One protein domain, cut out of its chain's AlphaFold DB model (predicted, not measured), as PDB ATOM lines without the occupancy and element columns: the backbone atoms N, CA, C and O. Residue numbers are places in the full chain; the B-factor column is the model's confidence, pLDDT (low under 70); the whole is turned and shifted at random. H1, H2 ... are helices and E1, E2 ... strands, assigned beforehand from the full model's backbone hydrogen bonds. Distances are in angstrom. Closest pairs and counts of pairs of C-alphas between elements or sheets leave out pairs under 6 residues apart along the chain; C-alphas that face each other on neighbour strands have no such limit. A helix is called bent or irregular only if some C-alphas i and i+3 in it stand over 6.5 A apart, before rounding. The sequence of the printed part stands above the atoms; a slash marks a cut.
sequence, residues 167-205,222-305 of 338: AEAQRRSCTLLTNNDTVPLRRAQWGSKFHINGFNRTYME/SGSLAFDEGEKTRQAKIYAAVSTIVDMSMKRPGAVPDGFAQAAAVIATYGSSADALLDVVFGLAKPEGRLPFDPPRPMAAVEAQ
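What this domain is: This is residues 167 to 205 and 222 to 305 of the 338 residues of the protein "Glyco_hydro_3 domain-containing protein" of Monosporascus sp. CRB-8-3 (UniProt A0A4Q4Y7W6). A small sheet of three strands lies in the middle, with H5 over one face and H1 packed on H5; H3 and H4 pack together at one end of the sheet. Two long loops run out from this body, residues 180 to 201 leading to H2 and residues 282 to 298 leading to H6, and these two short helices are the elements farthest from the middle. The printed part has 123 residues with six named helices and three named strands, in the order H1 E1 H2 H3 E2 H4 E3 H5 H6; the sheet is mixed, in the order E1 E3 E2. The class is mixed, helices and strands, with under half of the residues in named elements. The whole is compact, with a radius of gyration of the C-alphas of 14.9 A, and spans 46 by 34 by 31 A.

Where its parts are: H1, residues 167 to 173, begins at C-alpha 167 (456.134, 331.399, 358.035). E1 is residues 175 to 179, 11.2 A long, and H2 is residues 202 to 205. H3, residues 229 to 241, is the longest helix at 18.5 A. E2, residues 245 to 249, measures 12.8 A. H4 is residues 258 to 262; it is neither bent nor irregular, but only just: C-alphas 258 and 261 are 6.2 A apart. E3, residues 265 to 269, measures 13.1 A, and H5, residues 274 to 281, 10.3 A. H6, residues 299 to 303, ends at C-alpha 303 (489.173, 332.826, 344.038).

How they stand to each other: Edge strand E1 is antiparallel to inner strand E3 at 170 degrees, with N 177 and O 266 within hydrogen-bond range at 2.8 A. E3 is parallel to edge strand E2 at 23 degrees, with N 248 and O 267 at 2.8 A. E2, H4 and E3 form a strand-helix-strand unit, two parallel neighbour strands with a helix between, and its crossover is right-handed. H5 is on the sheet at a height over the sheet of 9.4 A, over E3, and runs slantwise to the strands at 39 degrees to E3 on the local plane. H1 touches H5 at a steep tilt of 56 degrees, the same way; their closest C-alphas are those of Arg 171 and Ala 276, 4.7 A. H4 only grazes the sheet with its residues 260 to 262. H4 touches H3, the closest C-alphas being those of Tyr 239 and Gln 262, 6.0 A. H2 and H5 are close but not clearly touching, with C-alphas 204 and 274 at 7.8 A. H6 is apart from H5 and from E3. In H1, H3, H5 and H6 every O i to N i+4 pair is within hydrogen-bond range; H4 has 0 of 1, but 2 of 2 O i to N i+3 pairs, and H2 is too short for an i+4 pair.

The domain as a whole: The C-alphas of Gly 191 and Ala 304 are the two farthest apart, 48.2 A. Residues 206 to 221 are not printed, and C-alphas 205 and 222 are 28.4 A apart across this cut. The links E1 to H2 and H5 to H6 are long. The mean pLDDT of the printed part is 85.9; residues 187 to 191, 199 to 205 and 222 are under 70.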
ATOM      1  N   ALA A 167     456.477 330.468 359.110       93.19
ATOM      2  CA  ALA A 167     456.134 331.399 358.035       93.19
ATOM      3  C   ALA A 167     456.566 332.842 358.359       93.19
ATOM      4  O   ALA A 167     457.065 333.558 357.491       93.19
ATOM      5  N   GLU A 168     456.427 333.281 359.613       95.62
ATOM      6  CA  GLU A 168     456.933 334.582 360.054       95.62
ATOM      7  C   GLU A 168     458.458 334.674 359.939       95.62
ATOM      8  O   GLU A 168     458.963 335.649 359.382       95.62
ATOM      9  N   ALA A 169     459.192 333.654 360.388       95.56
ATOM     10  CA  ALA A 169     460.647 333.619 360.271       95.56
ATOM     11  C   ALA A 169     461.107 333.717 358.805       95.56
ATOM     12  O   ALA A 169     462.039 334.461 358.501       95.56
ATOM     13  N   GLN A 170     460.412 333.037 357.887       96.00
ATOM     14  CA  GLN A 170     460.685 333.111 356.447       96.00
ATOM     15  C   GLN A 170     460.418 334.501 355.854       96.00
ATOM     16  O   GLN A 170     461.195 334.964 355.025       96.00
ATOM     17  N   ARG A 171     459.348 335.187 356.276       96.50
ATOM     18  CA  ARG A 171     459.065 336.569 355.842       96.50
ATOM     19  C   ARG A 171     460.116 337.545 356.354       96.50
ATOM     20  O   ARG A 171     460.578 338.416 355.621       96.50
ATOM     21  N   ARG A 172     460.510 337.389 357.620       96.06
ATOM     22  CA  ARG A 172     461.521 338.238 358.264       96.06
ATOM     23  C   ARG A 172     462.918 338.005 357.697       96.06
ATOM     24  O   ARG A 172     463.734 338.918 357.759       96.06
ATOM     25  N   SER A 173     463.190 336.830 357.124       96.69
ATOM     26  CA  SER A 173     464.467 336.548 356.465       96.69
ATOM     27  C   SER A 173     464.588 337.173 355.074       96.69
ATOM     28  O   SER A 173     465.710 337.359 354.622       96.69
ATOM     29  N   CYS A 174     463.492 337.550 354.405       97.50
ATOM     30  CA  CYS A 174     463.557 338.207 353.098       97.50
ATOM     31  C   CYS A 174     464.337 339.533 353.169       97.50
ATOM     32  O   CYS A 174     463.954 340.462 353.893       97.50
ATOM     33  N   THR A 175     465.403 339.641 352.372       97.38
ATOM     34  CA  THR A 175     466.299 340.806 352.333       97.38
ATOM     35  C   THR A 175     466.068 341.597 351.049       97.38
ATOM     36  O   THR A 175     466.380 341.124 349.963       97.38
ATOM     37  N   LEU A 176     465.531 342.815 351.147       97.12
ATOM     38  CA  LEU A 176     465.367 343.698 349.986       97.12
ATOM     39  C   LEU A 176     466.717 344.333 349.626       97.12
ATOM     40  O   LEU A 176     467.256 345.080 350.434       97.12
ATOM     41  N   LEU A 177     467.259 344.056 348.443       95.00
ATOM     42  CA  LEU A 177     468.580 344.538 348.021       95.00
ATOM     43  C   LEU A 177     468.488 345.820 347.196       95.00
ATOM     44  O   LEU A 177     469.171 346.798 347.482       95.00
ATOM     45  N   THR A 178     467.592 345.839 346.211       94.38
ATOM     46  CA  THR A 178     467.320 347.012 345.373       94.38
ATOM     47  C   THR A 178     465.819 347.209 345.233       94.38
ATOM     48  O   THR A 178     465.042 346.252 345.302       94.38
ATOM     49  N   ASN A 179     465.393 348.461 345.069       94.00
ATOM     50  CA  ASN A 179     463.989 348.792 344.867       94.00
ATOM     51  C   ASN A 179     463.838 350.178 344.236       94.00
ATOM     52  O   ASN A 179     464.090 351.182 344.898       94.00
ATOM     53  N   ASN A 180     463.339 350.238 343.004       91.38
ATOM     54  CA  ASN A 180     463.016 351.489 342.314       91.38
ATOM     55  C   ASN A 180     461.583 351.930 342.657       91.38
ATOM     56  O   ASN A 180     460.749 352.107 341.770       91.38
ATOM     57  N   ASP A 181     461.265 351.981 343.956       88.19
ATOM     58  CA  ASP A 181     459.924 352.250 344.506       88.19
ATOM     59  C   ASP A 181     458.797 351.357 343.945       88.19
ATOM     60  O   ASP A 181     457.617 351.719 343.954       88.19
ATOM     61  N   THR A 182     459.157 350.161 343.472       89.56
ATOM     62  CA  THR A 182     458.226 349.206 342.858       89.56
ATOM     63  C   THR A 182     457.540 348.335 343.903       89.56
ATOM     64  O   THR A 182     456.334 348.105 343.806       89.56
ATOM     65  N   VAL A 183     458.285 347.871 344.913       91.31
ATOM     66  CA  VAL A 183     457.731 347.095 346.030       91.31
ATOM     67  C   VAL A 183     457.611 347.936 347.315       91.31
ATOM     68  O   VAL A 183     458.453 348.801 347.568       91.31
ATOM     69  N   PRO A 184     456.589 347.688 348.152       91.38
ATOM     70  CA  PRO A 184     455.534 346.703 347.944       91.38
ATOM     71  C   PRO A 184     454.526 347.162 346.879       91.38
ATOM     72  O   PRO A 184     454.258 348.355 346.726       91.38
ATOM     73  N   LEU A 185     453.955 346.203 346.154       86.56
ATOM     74  CA  LEU A 185     452.954 346.455 345.124       86.56
ATOM     75  C   LEU A 185     451.703 347.086 345.750       86.56
ATOM     76  O   LEU A 185     451.113 346.567 346.702       86.56
ATOM     77  N   ARG A 186     451.282 348.232 345.214       72.50
ATOM     78  CA  ARG A 186     450.157 349.017 345.736       72.50
ATOM     79  C   ARG A 186     448.832 348.323 345.430       72.50
ATOM     80  O   ARG A 186     448.666 347.719 344.377       72.50
ATOM     81  N   ARG A 187     447.820 348.531 346.283       67.81
ATOM     82  CA  ARG A 187     446.443 348.044 346.039       67.81
ATOM     83  C   ARG A 187     445.862 348.473 344.688       67.81
ATOM     84  O   ARG A 187     445.075 347.738 344.116       67.81
ATOM     85  N   ALA A 188     446.260 349.631 344.162       62.25
ATOM     86  CA  ALA A 188     445.835 350.083 342.834       62.25
ATOM     87  C   ALA A 188     446.340 349.184 341.685       62.25
ATOM     88  O   ALA A 188     445.800 349.235 340.589       62.25
ATOM     89  N   GLN A 189     447.360 348.358 341.936       68.62
ATOM     90  CA  GLN A 189     447.886 347.353 341.006       68.62
ATOM     91  C   GLN A 189     447.199 345.984 341.187       68.62
ATOM     92  O   GLN A 189     447.536 345.017 340.505       68.62
ATOM     93  N   TRP A 190     446.233 345.861 342.106       67.25
ATOM     94  CA  TRP A 190     445.460 344.631 342.273       67.25
ATOM     95  C   TRP A 190     444.483 344.496 341.099       67.25
ATOM     96  O   TRP A 190     443.638 345.360 340.883       67.25
ATOM     97  N   GLY A 191     444.640 343.428 340.312       68.19
ATOM     98  CA  GLY A 191     443.968 343.239 339.017       68.19
ATOM     99  C   GLY A 191     444.916 343.292 337.813       68.19
ATOM    100  O   GLY A 191     444.517 342.933 336.705       68.19
ATOM    101  N   SER A 192     446.182 343.677 338.012       76.69
ATOM    102  CA  SER A 192     447.230 343.503 337.003       76.69
ATOM    103  C   SER A 192     447.470 342.019 336.703       76.69
ATOM    104  O   SER A 192     447.362 341.159 337.577       76.69
ATOM    105  N   LYS A 193     447.813 341.710 335.446       81.81
ATOM    106  CA  LYS A 193     448.246 340.366 335.051       81.81
ATOM    107  C   LYS A 193     449.728 340.213 335.376       81.81
ATOM    108  O   LYS A 193     450.544 340.965 334.851       81.81
ATOM    109  N   PHE A 194     450.063 339.234 336.208       82.62
ATOM    110  CA  PHE A 194     451.444 338.895 336.542       82.62
ATOM    111  C   PHE A 194     451.894 337.685 335.730       82.62
ATOM    112  O   PHE A 194     451.163 336.701 335.609       82.62
ATOM    113  N   HIS A 195     453.107 337.754 335.189       85.56
ATOM    114  CA  HIS A 195     453.801 336.581 334.682       85.56
ATOM    115  C   HIS A 195     454.754 336.082 335.766       85.56
ATOM    116  O   HIS A 195     455.594 336.838 336.245       85.56
ATOM    117  N   ILE A 196     454.603 334.819 336.154       83.31
ATOM    118  CA  ILE A 196     455.421 334.178 337.180       83.31
ATOM    119  C   ILE A 196     456.269 333.110 336.492       83.31
ATOM    120  O   ILE A 196     455.736 332.242 335.802       83.31
ATOM    121  N   ASN A 197     457.581 333.176 336.687       81.06
ATOM    122  CA  ASN A 197     458.550 332.224 336.154       81.06
ATOM    123  C   ASN A 197     459.488 331.779 337.288       81.06
ATOM    124  O   ASN A 197     459.784 332.572 338.175       81.06
ATOM    125  N   GLY A 198     459.932 330.521 337.279       70.06
ATOM    126  CA  GLY A 198     460.856 329.968 338.278       70.06
ATOM    127  C   GLY A 198     460.206 329.421 339.555       70.06
ATOM    128  O   GLY A 198     460.871 328.720 340.314       70.06
ATOM    129  N   PHE A 199     458.906 329.644 339.768       65.06
ATOM    130  CA  PHE A 199     458.159 328.985 340.841       65.06
ATOM    131  C   PHE A 199     457.705 327.608 340.374       65.06
ATOM    132  O   PHE A 199     456.866 327.479 339.481       65.06
ATOM    133  N   ASN A 200     458.264 326.562 340.974       51.72
ATOM    134  CA  ASN A 200     457.806 325.208 340.716       51.72
ATOM    135  C   ASN A 200     456.535 324.941 341.544       51.72
ATOM    136  O   ASN A 200     456.587 324.846 342.770       51.72
ATOM    137  N   ARG A 201     455.400 324.821 340.843       44.94
ATOM    138  CA  ARG A 201     454.063 324.603 341.416       44.94
ATOM    139  C   ARG A 201     454.000 323.359 342.320       44.94
ATOM    140  O   ARG A 201     453.263 323.370 343.295       44.94
ATOM    141  N   THR A 202     454.833 322.345 342.084       41.47
ATOM    142  CA  THR A 202     454.850 321.100 342.871       41.47
ATOM    143  C   THR A 202     455.316 321.302 344.323       41.47
ATOM    144  O   THR A 202     454.837 320.604 345.209       41.47
ATOM    145  N   TYR A 203     456.187 322.283 344.607       39.09
ATOM    146  CA  TYR A 203     456.608 322.588 345.990       39.09
ATOM    147  C   TYR A 203     455.557 323.365 346.793       39.09
ATOM    148  O   TYR A 203     455.687 323.482 348.008       39.09
ATOM    149  N   MET A 204     454.534 323.907 346.126       38.81
ATOM    150  CA  MET A 204     453.413 324.584 346.783       38.81
ATOM    151  C   MET A 204     452.305 323.604 347.200       38.81
ATOM    152  O   MET A 204     451.459 323.965 348.008       38.81
ATOM    153  N   GLU A 205     452.309 322.374 346.671       38.47
ATOM    154  CA  GLU A 205     451.249 321.377 346.892       38.47
ATOM    155  C   GLU A 205     451.646 320.279 347.903       38.47
ATOM    156  O   GLU A 205     450.764 319.673 348.507       38.47
ATOM    157  N   SER A 222     478.126 322.542 344.500       69.81
ATOM    158  CA  SER A 222     479.540 322.881 344.314       69.81
ATOM    159  C   SER A 222     479.776 323.586 342.972       69.81
ATOM    160  O   SER A 222     478.849 323.771 342.179       69.81
ATOM    161  N   GLY A 223     481.011 324.032 342.736       80.69
ATOM    162  CA  GLY A 223     481.396 324.735 341.513       80.69
ATOM    163  C   GLY A 223     481.012 326.216 341.504       80.69
ATOM    164  O   GLY A 223     480.656 326.782 342.543       80.69
ATOM    165  N   SER A 224     481.102 326.813 340.310       83.25
ATOM    166  CA  SER A 224     481.009 328.259 340.078       83.25
ATOM    167  C   SER A 224     479.810 328.916 340.767       83.25
ATOM    168  O   SER A 224     478.693 328.393 340.764       83.25
ATOM    169  N   LEU A 225     480.062 330.092 341.341       85.50
ATOM    170  CA  LEU A 225     479.047 330.994 341.879       85.50
ATOM    171  C   LEU A 225     478.524 331.967 340.813       85.50
ATOM    172  O   LEU A 225     477.547 332.667 341.076       85.50
ATOM    173  N   ALA A 226     479.134 332.014 339.623       85.19
ATOM    174  CA  ALA A 226     478.660 332.842 338.523       85.19
ATOM    175  C   ALA A 226     477.416 332.264 337.850       85.19
ATOM    176  O   ALA A 226     477.278 331.060 337.640       85.19
ATOM    177  N   PHE A 227     476.543 333.177 337.436       82.44
ATOM    178  CA  PHE A 227     475.462 332.875 336.512       82.44
ATOM    179  C   PHE A 227     476.034 332.586 335.122       82.44
ATOM    180  O   PHE A 227     476.957 333.266 334.670       82.44
ATOM    181  N   ASP A 228     475.451 331.601 334.444       85.25
ATOM    182  CA  ASP A 228     475.736 331.305 333.042       85.25
ATOM    183  C   ASP A 228     475.399 332.507 332.130       85.25
ATOM    184  O   ASP A 228     474.442 333.246 332.380       85.25
ATOM    185  N   GLU A 229     476.168 332.701 331.056       86.25
ATOM    186  CA  GLU A 229     475.985 333.821 330.117       86.25
ATOM    187  C   GLU A 229     474.644 333.761 329.371       86.25
ATOM    188  O   GLU A 229     474.025 334.796 329.094       86.25
ATOM    189  N   GLY A 230     474.150 332.556 329.080       87.81
ATOM    190  CA  GLY A 230     472.818 332.349 328.524       87.81
ATOM    191  C   GLY A 230     471.729 332.813 329.490       87.81
ATOM    192  O   GLY A 230     470.798 333.512 329.079       87.81
ATOM    193  N   GLU A 231     471.875 332.507 330.780       86.31
ATOM    194  CA  GLU A 231     470.949 332.963 331.819       86.31
ATOM    195  C   GLU A 231     470.997 334.485 332.011       86.31
ATOM    196  O   GLU A 231     469.943 335.126 332.026       86.31
ATOM    197  N   LYS A 232     472.188 335.098 332.043       87.56
ATOM    198  CA  LYS A 232     472.334 336.568 332.072       87.56
ATOM    199  C   LYS A 232     471.659 337.224 330.865       87.56
ATOM    200  O   LYS A 232     470.903 338.184 331.014       87.56
ATOM    201  N   THR A 233     471.872 336.671 329.669       90.19
ATOM    202  CA  THR A 233     471.259 337.158 328.423       90.19
ATOM    203  C   THR A 233     469.735 337.039 328.466       90.19
ATOM    204  O   THR A 233     469.018 337.951 328.043       90.19
ATOM    205  N   ARG A 234     469.214 335.921 328.982       90.00
ATOM    206  CA  ARG A 234     467.774 335.690 329.136       90.00
ATOM    207  C   ARG A 234     467.157 336.686 330.119       90.00
ATOM    208  O   ARG A 234     466.123 337.273 329.806       90.00
ATOM    209  N   GLN A 235     467.794 336.894 331.269       90.38
ATOM    210  CA  GLN A 235     467.360 337.847 332.290       90.38
ATOM    211  C   GLN A 235     467.334 339.280 331.751       90.38
ATOM    212  O   GLN A 235     466.306 339.945 331.862       90.38
ATOM    213  N   ALA A 236     468.396 339.723 331.069       90.38
ATOM    214  CA  ALA A 236     468.461 341.056 330.468       90.38
ATOM    215  C   ALA A 236     467.311 341.313 329.474       90.38
ATOM    216  O   ALA A 236     466.683 342.369 329.506       90.38
ATOM    217  N   LYS A 237     466.970 340.323 328.633       92.62
ATOM    218  CA  LYS A 237     465.816 340.420 327.720       92.62
ATOM    219  C   LYS A 237     464.491 340.593 328.467       92.62
ATOM    220  O   LYS A 237     463.633 341.339 328.005       92.62
ATOM    221  N   ILE A 238     464.316 339.911 329.600       92.50
ATOM    222  CA  ILE A 238     463.102 340.019 330.423       92.50
ATOM    223  C   ILE A 238     463.031 341.392 331.091       92.50
ATOM    224  O   ILE A 238     462.004 342.057 330.978       92.50
ATOM    225  N   TYR A 239     464.121 341.837 331.722       92.50
ATOM    226  CA  TYR A 239     464.176 343.122 332.423       92.50
ATOM    227  C   TYR A 239     463.915 344.304 331.478       92.50
ATOM    228  O   TYR A 239     463.240 345.256 331.860       92.50
ATOM    229  N   ALA A 240     464.367 344.211 330.222       92.50
ATOM    230  CA  ALA A 240     464.086 345.208 329.191       92.50
ATOM    231  C   ALA A 240     462.628 345.186 328.687       92.50
ATOM    232  O   ALA A 240     462.112 346.213 328.251       92.50
ATOM    233  N   ALA A 241     461.965 344.026 328.712       93.75
ATOM    234  CA  ALA A 241     460.613 343.863 328.178       93.75
ATOM    235  C   ALA A 241     459.515 344.212 329.194       93.75
ATOM    236  O   ALA A 241     458.448 344.691 328.808       93.75
ATOM    237  N   VAL A 242     459.742 343.942 330.482       91.19
ATOM    238  CA  VAL A 242     458.739 344.134 331.534       91.19
ATOM    239  C   VAL A 242     459.390 344.491 332.868       91.19
ATOM    240  O   VAL A 242     460.429 343.948 333.243       91.19
ATOM    241  N   SER A 243     458.740 345.382 333.625       91.31
ATOM    242  CA  SER A 243     459.131 345.680 335.006       91.31
ATOM    243  C   SER A 243     459.128 344.390 335.830       91.31
ATOM    244  O   SER A 243     458.091 343.744 335.986       91.31
ATOM    245  N   THR A 244     460.309 343.990 336.303       93.94
ATOM    246  CA  THR A 244     460.539 342.661 336.879       93.94
ATOM    247  C   THR A 244     460.993 342.768 338.328       93.94
ATOM    248  O   THR A 244     461.920 343.516 338.639       93.94
ATOM    249  N   ILE A 245     460.356 341.991 339.204       94.06
ATOM    250  CA  ILE A 245     460.792 341.763 340.585       94.06
ATOM    251  C   ILE A 245     461.522 340.421 340.612       94.06
ATOM    252  O   ILE A 245     460.979 339.419 340.146       94.06
ATOM    253  N   VAL A 246     462.744 340.404 341.136       93.44
ATOM    254  CA  VAL A 246     463.618 339.226 341.144       93.44
ATOM    255  C   VAL A 246     463.713 338.657 342.554       93.44
ATOM    256  O   VAL A 246     464.058 339.376 343.490       93.44
ATOM    257  N   ASP A 247     463.449 337.357 342.682       92.81
ATOM    258  CA  ASP A 247     463.855 336.558 343.838       92.81
ATOM    259  C   ASP A 247     465.234 335.952 343.576       92.81
ATOM    260  O   ASP A 247     465.402 335.097 342.703       92.81
ATOM    261  N   MET A 248     466.231 336.404 344.327       90.19
ATOM    262  CA  MET A 248     467.559 335.819 344.318       90.19
ATOM    263  C   MET A 248     467.658 334.777 345.432       90.19
ATOM    264  O   MET A 248     467.916 335.102 346.591       90.19
ATOM    265  N   SER A 249     467.485 333.505 345.070       88.00
ATOM    266  CA  SER A 249     467.638 332.392 346.011       88.00
ATOM    267  C   SER A 249     469.109 332.193 346.403       88.00
ATOM    268  O   SER A 249     469.896 331.561 345.696       88.00
ATOM    269  N   MET A 250     469.491 332.732 347.554       86.62
ATOM    270  CA  MET A 250     470.849 332.751 348.084       86.62
ATOM    271  C   MET A 250     471.099 331.593 349.060       86.62
ATOM    272  O   MET A 250     471.287 331.786 350.259       86.62
ATOM    273  N   LYS A 251     471.138 330.355 348.553       81.56
ATOM    274  CA  LYS A 251     471.637 329.204 349.344       81.56
ATOM    275  C   LYS A 251     473.159 329.240 349.548       81.56
ATOM    276  O   LYS A 251     473.675 328.627 350.475       81.56
ATOM    277  N   ARG A 252     473.854 329.941 348.650       84.25
ATOM    278  CA  ARG A 252     475.286 330.274 348.652       84.25
ATOM    279  C   ARG A 252     475.425 331.743 348.210       84.25
ATOM    280  O   ARG A 252     474.487 332.235 347.569       84.25
ATOM    281  N   PRO A 253     476.540 332.437 348.506       83.12
ATOM    282  CA  PRO A 253     476.787 333.803 348.037       83.12
ATOM    283  C   PRO A 253     477.036 333.825 346.518       83.12
ATOM    284  O   PRO A 253     478.170 333.896 346.063       83.12
ATOM    285  N   GLY A 254     475.977 333.694 345.715       83.38
ATOM    286  CA  GLY A 254     476.075 333.730 344.254       83.38
ATOM    287  C   GLY A 254     476.673 335.050 343.765       83.38
ATOM    288  O   GLY A 254     476.346 336.106 344.307       83.38
ATOM    289  N   ALA A 255     477.518 334.987 342.737       84.19
ATOM    290  CA  ALA A 255     478.158 336.162 342.166       84.19
ATOM    291  C   ALA A 255     477.114 337.012 341.432       84.19
ATOM    292  O   ALA A 255     476.532 336.563 340.440       84.19
ATOM    293  N   VAL A 256     476.817 338.202 341.961       83.88
ATOM    294  CA  VAL A 256     475.689 339.029 341.511       83.88
ATOM    295  C   VAL A 256     476.012 339.628 340.137       83.88
ATOM    296  O   VAL A 256     476.965 340.397 340.022       83.88
ATOM    297  N   PRO A 257     475.221 339.336 339.089       79.31
ATOM    298  CA  PRO A 257     475.441 339.906 337.764       79.31
ATOM    299  C   PRO A 257     475.113 341.402 337.714       79.31
ATOM    300  O   PRO A 257     474.063 341.816 338.204       79.31
ATOM    301  N   ASP A 258     475.910 342.194 336.992       79.69
ATOM    302  CA  ASP A 258     475.670 343.640 336.811       79.69
ATOM    303  C   ASP A 258     474.282 343.959 336.223       79.69
ATOM    304  O   ASP A 258     473.667 344.981 336.538       79.69
ATOM    305  N   GLY A 259     473.736 343.048 335.409       80.38
ATOM    306  CA  GLY A 259     472.397 343.169 334.831       80.38
ATOM    307  C   GLY A 259     471.262 343.254 335.860       80.38
ATOM    308  O   GLY A 259     470.180 343.726 335.517       80.38
ATOM    309  N   PHE A 260     471.490 342.865 337.122       84.69
ATOM    310  CA  PHE A 260     470.490 342.971 338.193       84.69
ATOM    311  C   PHE A 260     470.088 344.421 338.490       84.69
ATOM    312  O   PHE A 260     468.983 344.649 338.976       84.69
ATOM    313  N   ALA A 261     470.918 345.408 338.135       82.69
ATOM    314  CA  ALA A 261     470.562 346.823 338.243       82.69
ATOM    315  C   ALA A 261     469.361 347.223 337.359       82.69
ATOM    316  O   ALA A 261     468.728 348.244 337.613       82.69
ATOM    317  N   GLN A 262     469.030 346.428 336.332       90.31
ATOM    318  CA  GLN A 262     467.869 346.664 335.463       90.31
ATOM    319  C   GLN A 262     466.558 346.139 336.065       90.31
ATOM    320  O   GLN A 262     465.478 346.510 335.602       90.31
ATOM    321  N   ALA A 263     466.625 345.271 337.081       94.19
ATOM    322  CA  ALA A 263     465.435 344.793 337.766       94.19
ATOM    323  C   ALA A 263     464.769 345.937 338.546       94.19
ATOM    324  O   ALA A 263     465.428 346.803 339.118       94.19
ATOM    325  N   ALA A 264     463.439 345.923 338.602       94.62
ATOM    326  CA  ALA A 264     462.670 346.939 339.313       94.62
ATOM    327  C   ALA A 264     462.807 346.798 340.838       94.62
ATOM    328  O   ALA A 264     462.780 347.790 341.570       94.62
ATOM    329  N   ALA A 265     462.972 345.561 341.311       95.38
ATOM    330  CA  ALA A 265     463.378 345.245 342.670       95.38
ATOM    331  C   ALA A 265     464.072 343.880 342.716       95.38
ATOM    332  O   ALA A 265     463.698 342.968 341.975       95.38
ATOM    333  N   VAL A 266     465.034 343.727 343.623       94.94
ATOM    334  CA  VAL A 266     465.698 342.451 343.914       94.94
ATOM    335  C   VAL A 266     465.515 342.138 345.393       94.94
ATOM    336  O   VAL A 266     465.869 342.944 346.255       94.94
ATOM    337  N   ILE A 267     464.973 340.961 345.689       95.69
ATOM    338  CA  ILE A 267     464.822 340.423 347.041       95.69
ATOM    339  C   ILE A 267     465.645 339.143 347.122       95.69
ATOM    340  O   ILE A 267     465.483 338.259 346.293       95.69
ATOM    341  N   ALA A 268     466.518 339.031 348.118       95.19
ATOM    342  CA  ALA A 268     467.213 337.790 348.420       95.19
ATOM    343  C   ALA A 268     466.405 336.927 349.397       95.19
ATOM    344  O   ALA A 268     465.924 337.414 350.429       95.19
ATOM    345  N   THR A 269     466.290 335.638 349.078       94.00
ATOM    346  CA  THR A 269     465.668 334.612 349.927       94.00
ATOM    347  C   THR A 269     466.651 333.485 350.218       94.00
ATOM    348  O   THR A 269     467.580 333.232 349.457       94.00
ATOM    349  N   TYR A 270     466.445 332.767 351.323       91.56
ATOM    350  CA  TYR A 270     467.393 331.755 351.817       91.56
ATOM    351  C   TYR A 270     466.745 330.366 351.879       91.56
ATOM    352  O   TYR A 270     466.908 329.625 352.844       91.56
ATOM    353  N   GLY A 271     465.948 330.039 350.857       86.56
ATOM    354  CA  GLY A 271     465.052 328.876 350.873       86.56
ATOM    355  C   GLY A 271     463.689 329.153 351.515       86.56
ATOM    356  O   GLY A 271     462.994 328.210 351.883       86.56
ATOM    357  N   SER A 272     463.311 330.428 351.650       90.81
ATOM    358  CA  SER A 272     461.955 330.832 352.033       90.81
ATOM    359  C   SER A 272     460.929 330.367 350.994       90.81
ATOM    360  O   SER A 272     461.234 330.248 349.807       90.81
ATOM    361  N   SER A 273     459.704 330.115 351.444       90.44
ATOM    362  CA  SER A 273     458.576 329.775 350.577       90.44
ATOM    363  C   SER A 273     458.173 330.935 349.666       90.44
ATOM    364  O   SER A 273     458.420 332.110 349.956       90.44
ATOM    365  N   ALA A 274     457.484 330.587 348.577       88.44
ATOM    366  CA  ALA A 274     456.891 331.553 347.662       88.44
ATOM    367  C   ALA A 274     455.925 332.505 348.377       88.44
ATOM    368  O   ALA A 274     455.980 333.710 348.155       88.44
ATOM    369  N   ASP A 275     455.098 331.979 349.282       90.31
ATOM    370  CA  ASP A 275     454.127 332.773 350.036       90.31
ATOM    371  C   ASP A 275     454.816 333.821 350.914       90.31
ATOM    372  O   ASP A 275     454.407 334.979 350.926       90.31
ATOM    373  N   ALA A 276     455.918 333.462 351.582       92.56
ATOM    374  CA  ALA A 276     456.678 334.412 352.392       92.56
ATOM    375  C   ALA A 276     457.251 335.567 351.553       92.56
ATOM    376  O   ALA A 276     457.183 336.728 351.961       92.56
ATOM    377  N   LEU A 277     457.784 335.265 350.367       93.25
ATOM    378  CA  LEU A 277     458.253 336.284 349.434       93.25
ATOM    379  C   LEU A 277     457.098 337.155 348.926       93.25
ATOM    380  O   LEU A 277     457.216 338.380 348.910       93.25
ATOM    381  N   LEU A 278     455.986 336.544 348.508       91.25
ATOM    382  CA  LEU A 278     454.828 337.267 347.988       91.25
ATOM    383  C   LEU A 278     454.201 338.164 349.059       91.25
ATOM    384  O   LEU A 278     453.847 339.301 348.756       91.25
ATOM    385  N   ASP A 279     454.153 337.728 350.316       91.88
ATOM    386  CA  ASP A 279     453.713 338.560 351.437       91.88
ATOM    387  C   ASP A 279     454.554 339.836 351.562       91.88
ATOM    388  O   ASP A 279     454.016 340.917 351.818       91.88
ATOM    389  N   VAL A 280     455.869 339.741 351.350       94.38
ATOM    390  CA  VAL A 280     456.759 340.908 351.319       94.38
ATOM    391  C   VAL A 280     456.477 341.758 350.081       94.38
ATOM    392  O   VAL A 280     456.214 342.952 350.213       94.38
ATOM    393  N   VAL A 281     456.430 341.152 348.891       92.62
ATOM    394  CA  VAL A 281     456.170 341.840 347.614       92.62
ATOM    395  C   VAL A 281     454.846 342.607 347.623       92.62
ATOM    396  O   VAL A 281     454.793 343.726 347.120       92.62
ATOM    397  N   PHE A 282     453.784 342.055 348.209       89.50
ATOM    398  CA  PHE A 282     452.474 342.705 348.316       89.50
ATOM    399  C   PHE A 282     452.328 343.593 349.561       89.50
ATOM    400  O   PHE A 282     451.283 344.215 349.751       89.50
ATOM    401  N   GLY A 283     453.351 343.684 350.416       89.69
ATOM    402  CA  GLY A 283     453.333 344.527 351.612       89.69
ATOM    403  C   GLY A 283     452.413 344.027 352.730       89.69
ATOM    404  O   GLY A 283     452.028 344.813 353.603       89.69
ATOM    405  N   LEU A 284     452.058 342.740 352.714       89.06
ATOM    406  CA  LEU A 284     451.449 342.038 353.849       89.06
ATOM    407  C   LEU A 284     452.475 341.858 354.979       89.06
ATOM    408  O   LEU A 284     452.126 341.928 356.158       89.06
ATOM    409  N   ALA A 285     453.751 341.737 354.612       92.31
ATOM    410  CA  ALA A 285     454.898 341.760 355.506       92.31
ATOM    411  C   ALA A 285     455.943 342.791 355.062       92.31
ATOM    412  O   ALA A 285     455.906 343.319 353.951       92.31
ATOM    413  N   LYS A 286     456.872 343.116 355.965       93.69
ATOM    414  CA  LYS A 286     457.986 344.026 355.682       93.69
ATOM    415  C   LYS A 286     459.266 343.211 355.485       93.69
ATOM    416  O   LYS A 286     459.454 342.248 356.224       93.69
ATOM    417  N   PRO A 287     460.161 343.612 354.568       95.62
ATOM    418  CA  PRO A 287     461.483 343.016 354.493       95.62
ATOM    419  C   PRO A 287     462.274 343.434 355.735       95.62
ATOM    420  O   PRO A 287     462.488 344.624 355.985       95.62
ATOM    421  N   GLU A 288     462.678 342.451 356.532       96.81
ATOM    422  CA  GLU A 288     463.492 342.643 357.740       96.81
ATOM    423  C   GLU A 288     464.878 342.007 357.610       96.81
ATOM    424  O   GLU A 288     465.752 342.274 358.441       96.81
ATOM    425  N   GLY A 289     465.105 341.244 356.542       96.88
ATOM    426  CA  GLY A 289     466.353 340.558 356.286       96.88
ATOM    427  C   GLY A 289     467.531 341.518 356.161       96.88
ATOM    428  O   GLY A 289     467.390 342.722 355.888       96.88
ATOM    429  N   ARG A 290     468.702 340.960 356.437       96.75
ATOM    430  CA  ARG A 290     470.020 341.577 356.335       96.75
ATOM    431  C   ARG A 290     470.933 340.526 355.723       96.75
ATOM    432  O   ARG A 290     470.853 339.366 356.130       96.75
ATOM    433  N   LEU A 291     471.769 340.911 354.763       95.00
ATOM    434  CA  LEU A 291     472.708 339.979 354.150       95.00
ATOM    435  C   LEU A 291     473.650 339.388 355.213       95.00
ATOM    436  O   LEU A 291     474.274 340.153 355.951       95.00
ATOM    437  N   PRO A 292     473.765 338.049 355.313       92.69
ATOM    438  CA  PRO A 292     474.643 337.402 356.283       92.69
ATOM    439  C   PRO A 292     476.085 337.218 355.775       92.69
ATOM    440  O   PRO A 292     476.906 336.663 356.499       92.69
ATOM    441  N   PHE A 293     476.388 337.665 354.555       91.00
ATOM    442  CA  PHE A 293     477.695 337.585 353.897       91.00
ATOM    443  C   PHE A 293     477.814 338.657 352.805       91.00
ATOM    444  O   PHE A 293     476.801 339.237 352.408       91.00
ATOM    445  N   ASP A 294     479.029 338.840 352.292       92.25
ATOM    446  CA  ASP A 294     479.347 339.691 351.143       92.25
ATOM    447  C   ASP A 294     479.185 338.886 349.836       92.25
ATOM    448  O   ASP A 294     479.997 338.001 349.556       92.25
ATOM    449  N   PRO A 295     478.125 339.091 349.030       90.31
ATOM    450  CA  PRO A 295     478.039 338.465 347.717       90.31
ATOM    451  C   PRO A 295     479.101 339.040 346.758       90.31
ATOM    452  O   PRO A 295     479.158 340.259 346.567       90.31
ATOM    453  N   PRO A 296     479.903 338.191 346.096       89.88
ATOM    454  CA  PRO A 296     480.942 338.626 345.166       89.88
ATOM    455  C   PRO A 296     480.337 339.179 343.866       89.88
ATOM    456  O   PRO A 296     479.177 338.911 343.534       89.88
ATOM    457  N   ARG A 297     481.133 339.926 343.090       84.75
ATOM    458  CA  ARG A 297     480.776 340.372 341.729       84.75
ATOM    459  C   ARG A 297     481.319 339.410 340.661       84.75
ATOM    460  O   ARG A 297     480.509 338.753 340.005       84.75
ATOM    461  N   PRO A 298     482.648 339.254 340.481       87.06
ATOM    462  CA  PRO A 298     483.194 338.209 339.622       87.06
ATOM    463  C   PRO A 298     483.619 336.966 340.415       87.06
ATOM    464  O   PRO A 298     483.899 337.030 341.610       87.06
ATOM    465  N   MET A 299     483.782 335.841 339.713       86.44
ATOM    466  CA  MET A 299     484.425 334.643 340.277       86.44
ATOM    467  C   MET A 299     485.862 334.900 340.732       86.44
ATOM    468  O   MET A 299     486.276 334.343 341.738       86.44
ATOM    469  N   ALA A 300     486.587 335.796 340.057       87.75
ATOM    470  CA  ALA A 300     487.942 336.166 340.457       87.75
ATOM    471  C   ALA A 300     488.008 336.724 341.892       87.75
ATOM    472  O   ALA A 300     488.990 336.498 342.586       87.75
ATOM    473  N   ALA A 301     486.951 337.406 342.360       87.25
ATOM    474  CA  ALA A 301     486.880 337.883 343.741       87.25
ATOM    475  C   ALA A 301     486.727 336.722 344.734       87.25
ATOM    476  O   ALA A 301     487.284 336.790 345.817       87.25
ATOM    477  N   VAL A 302     486.020 335.651 344.349       87.62
ATOM    478  CA  VAL A 302     485.864 334.421 345.149       87.62
ATOM    479  C   VAL A 302     487.188 333.674 345.252       87.62
ATOM    480  O   VAL A 302     487.577 333.252 346.331       87.62
ATOM    481  N   GLU A 303     487.882 333.521 344.124       88.31
ATOM    482  CA  GLU A 303     489.173 332.826 344.038       88.31
ATOM    483  C   GLU A 303     490.284 333.552 344.809       88.31
ATOM    484  O   GLU A 303     491.236 332.918 345.255       88.31
ATOM    485  N   ALA A 304     490.162 334.873 344.972       88.94
ATOM    486  CA  ALA A 304     491.093 335.687 345.742       88.94
ATOM    487  C   ALA A 304     490.824 335.671 347.258       88.94
ATOM    488  O   ALA A 304     491.679 336.133 348.012       88.94
ATOM    489  N   GLN A 305     489.668 335.162 347.713       88.62
ATOM    490  CA  GLN A 305     489.359 335.114 349.141       88.62
ATOM    491  C   GLN A 305     490.265 334.127 349.863       88.62
ATOM    492  O   GLN A 305     490.452 332.983 349.444       88.62
TER     493      GLN A 305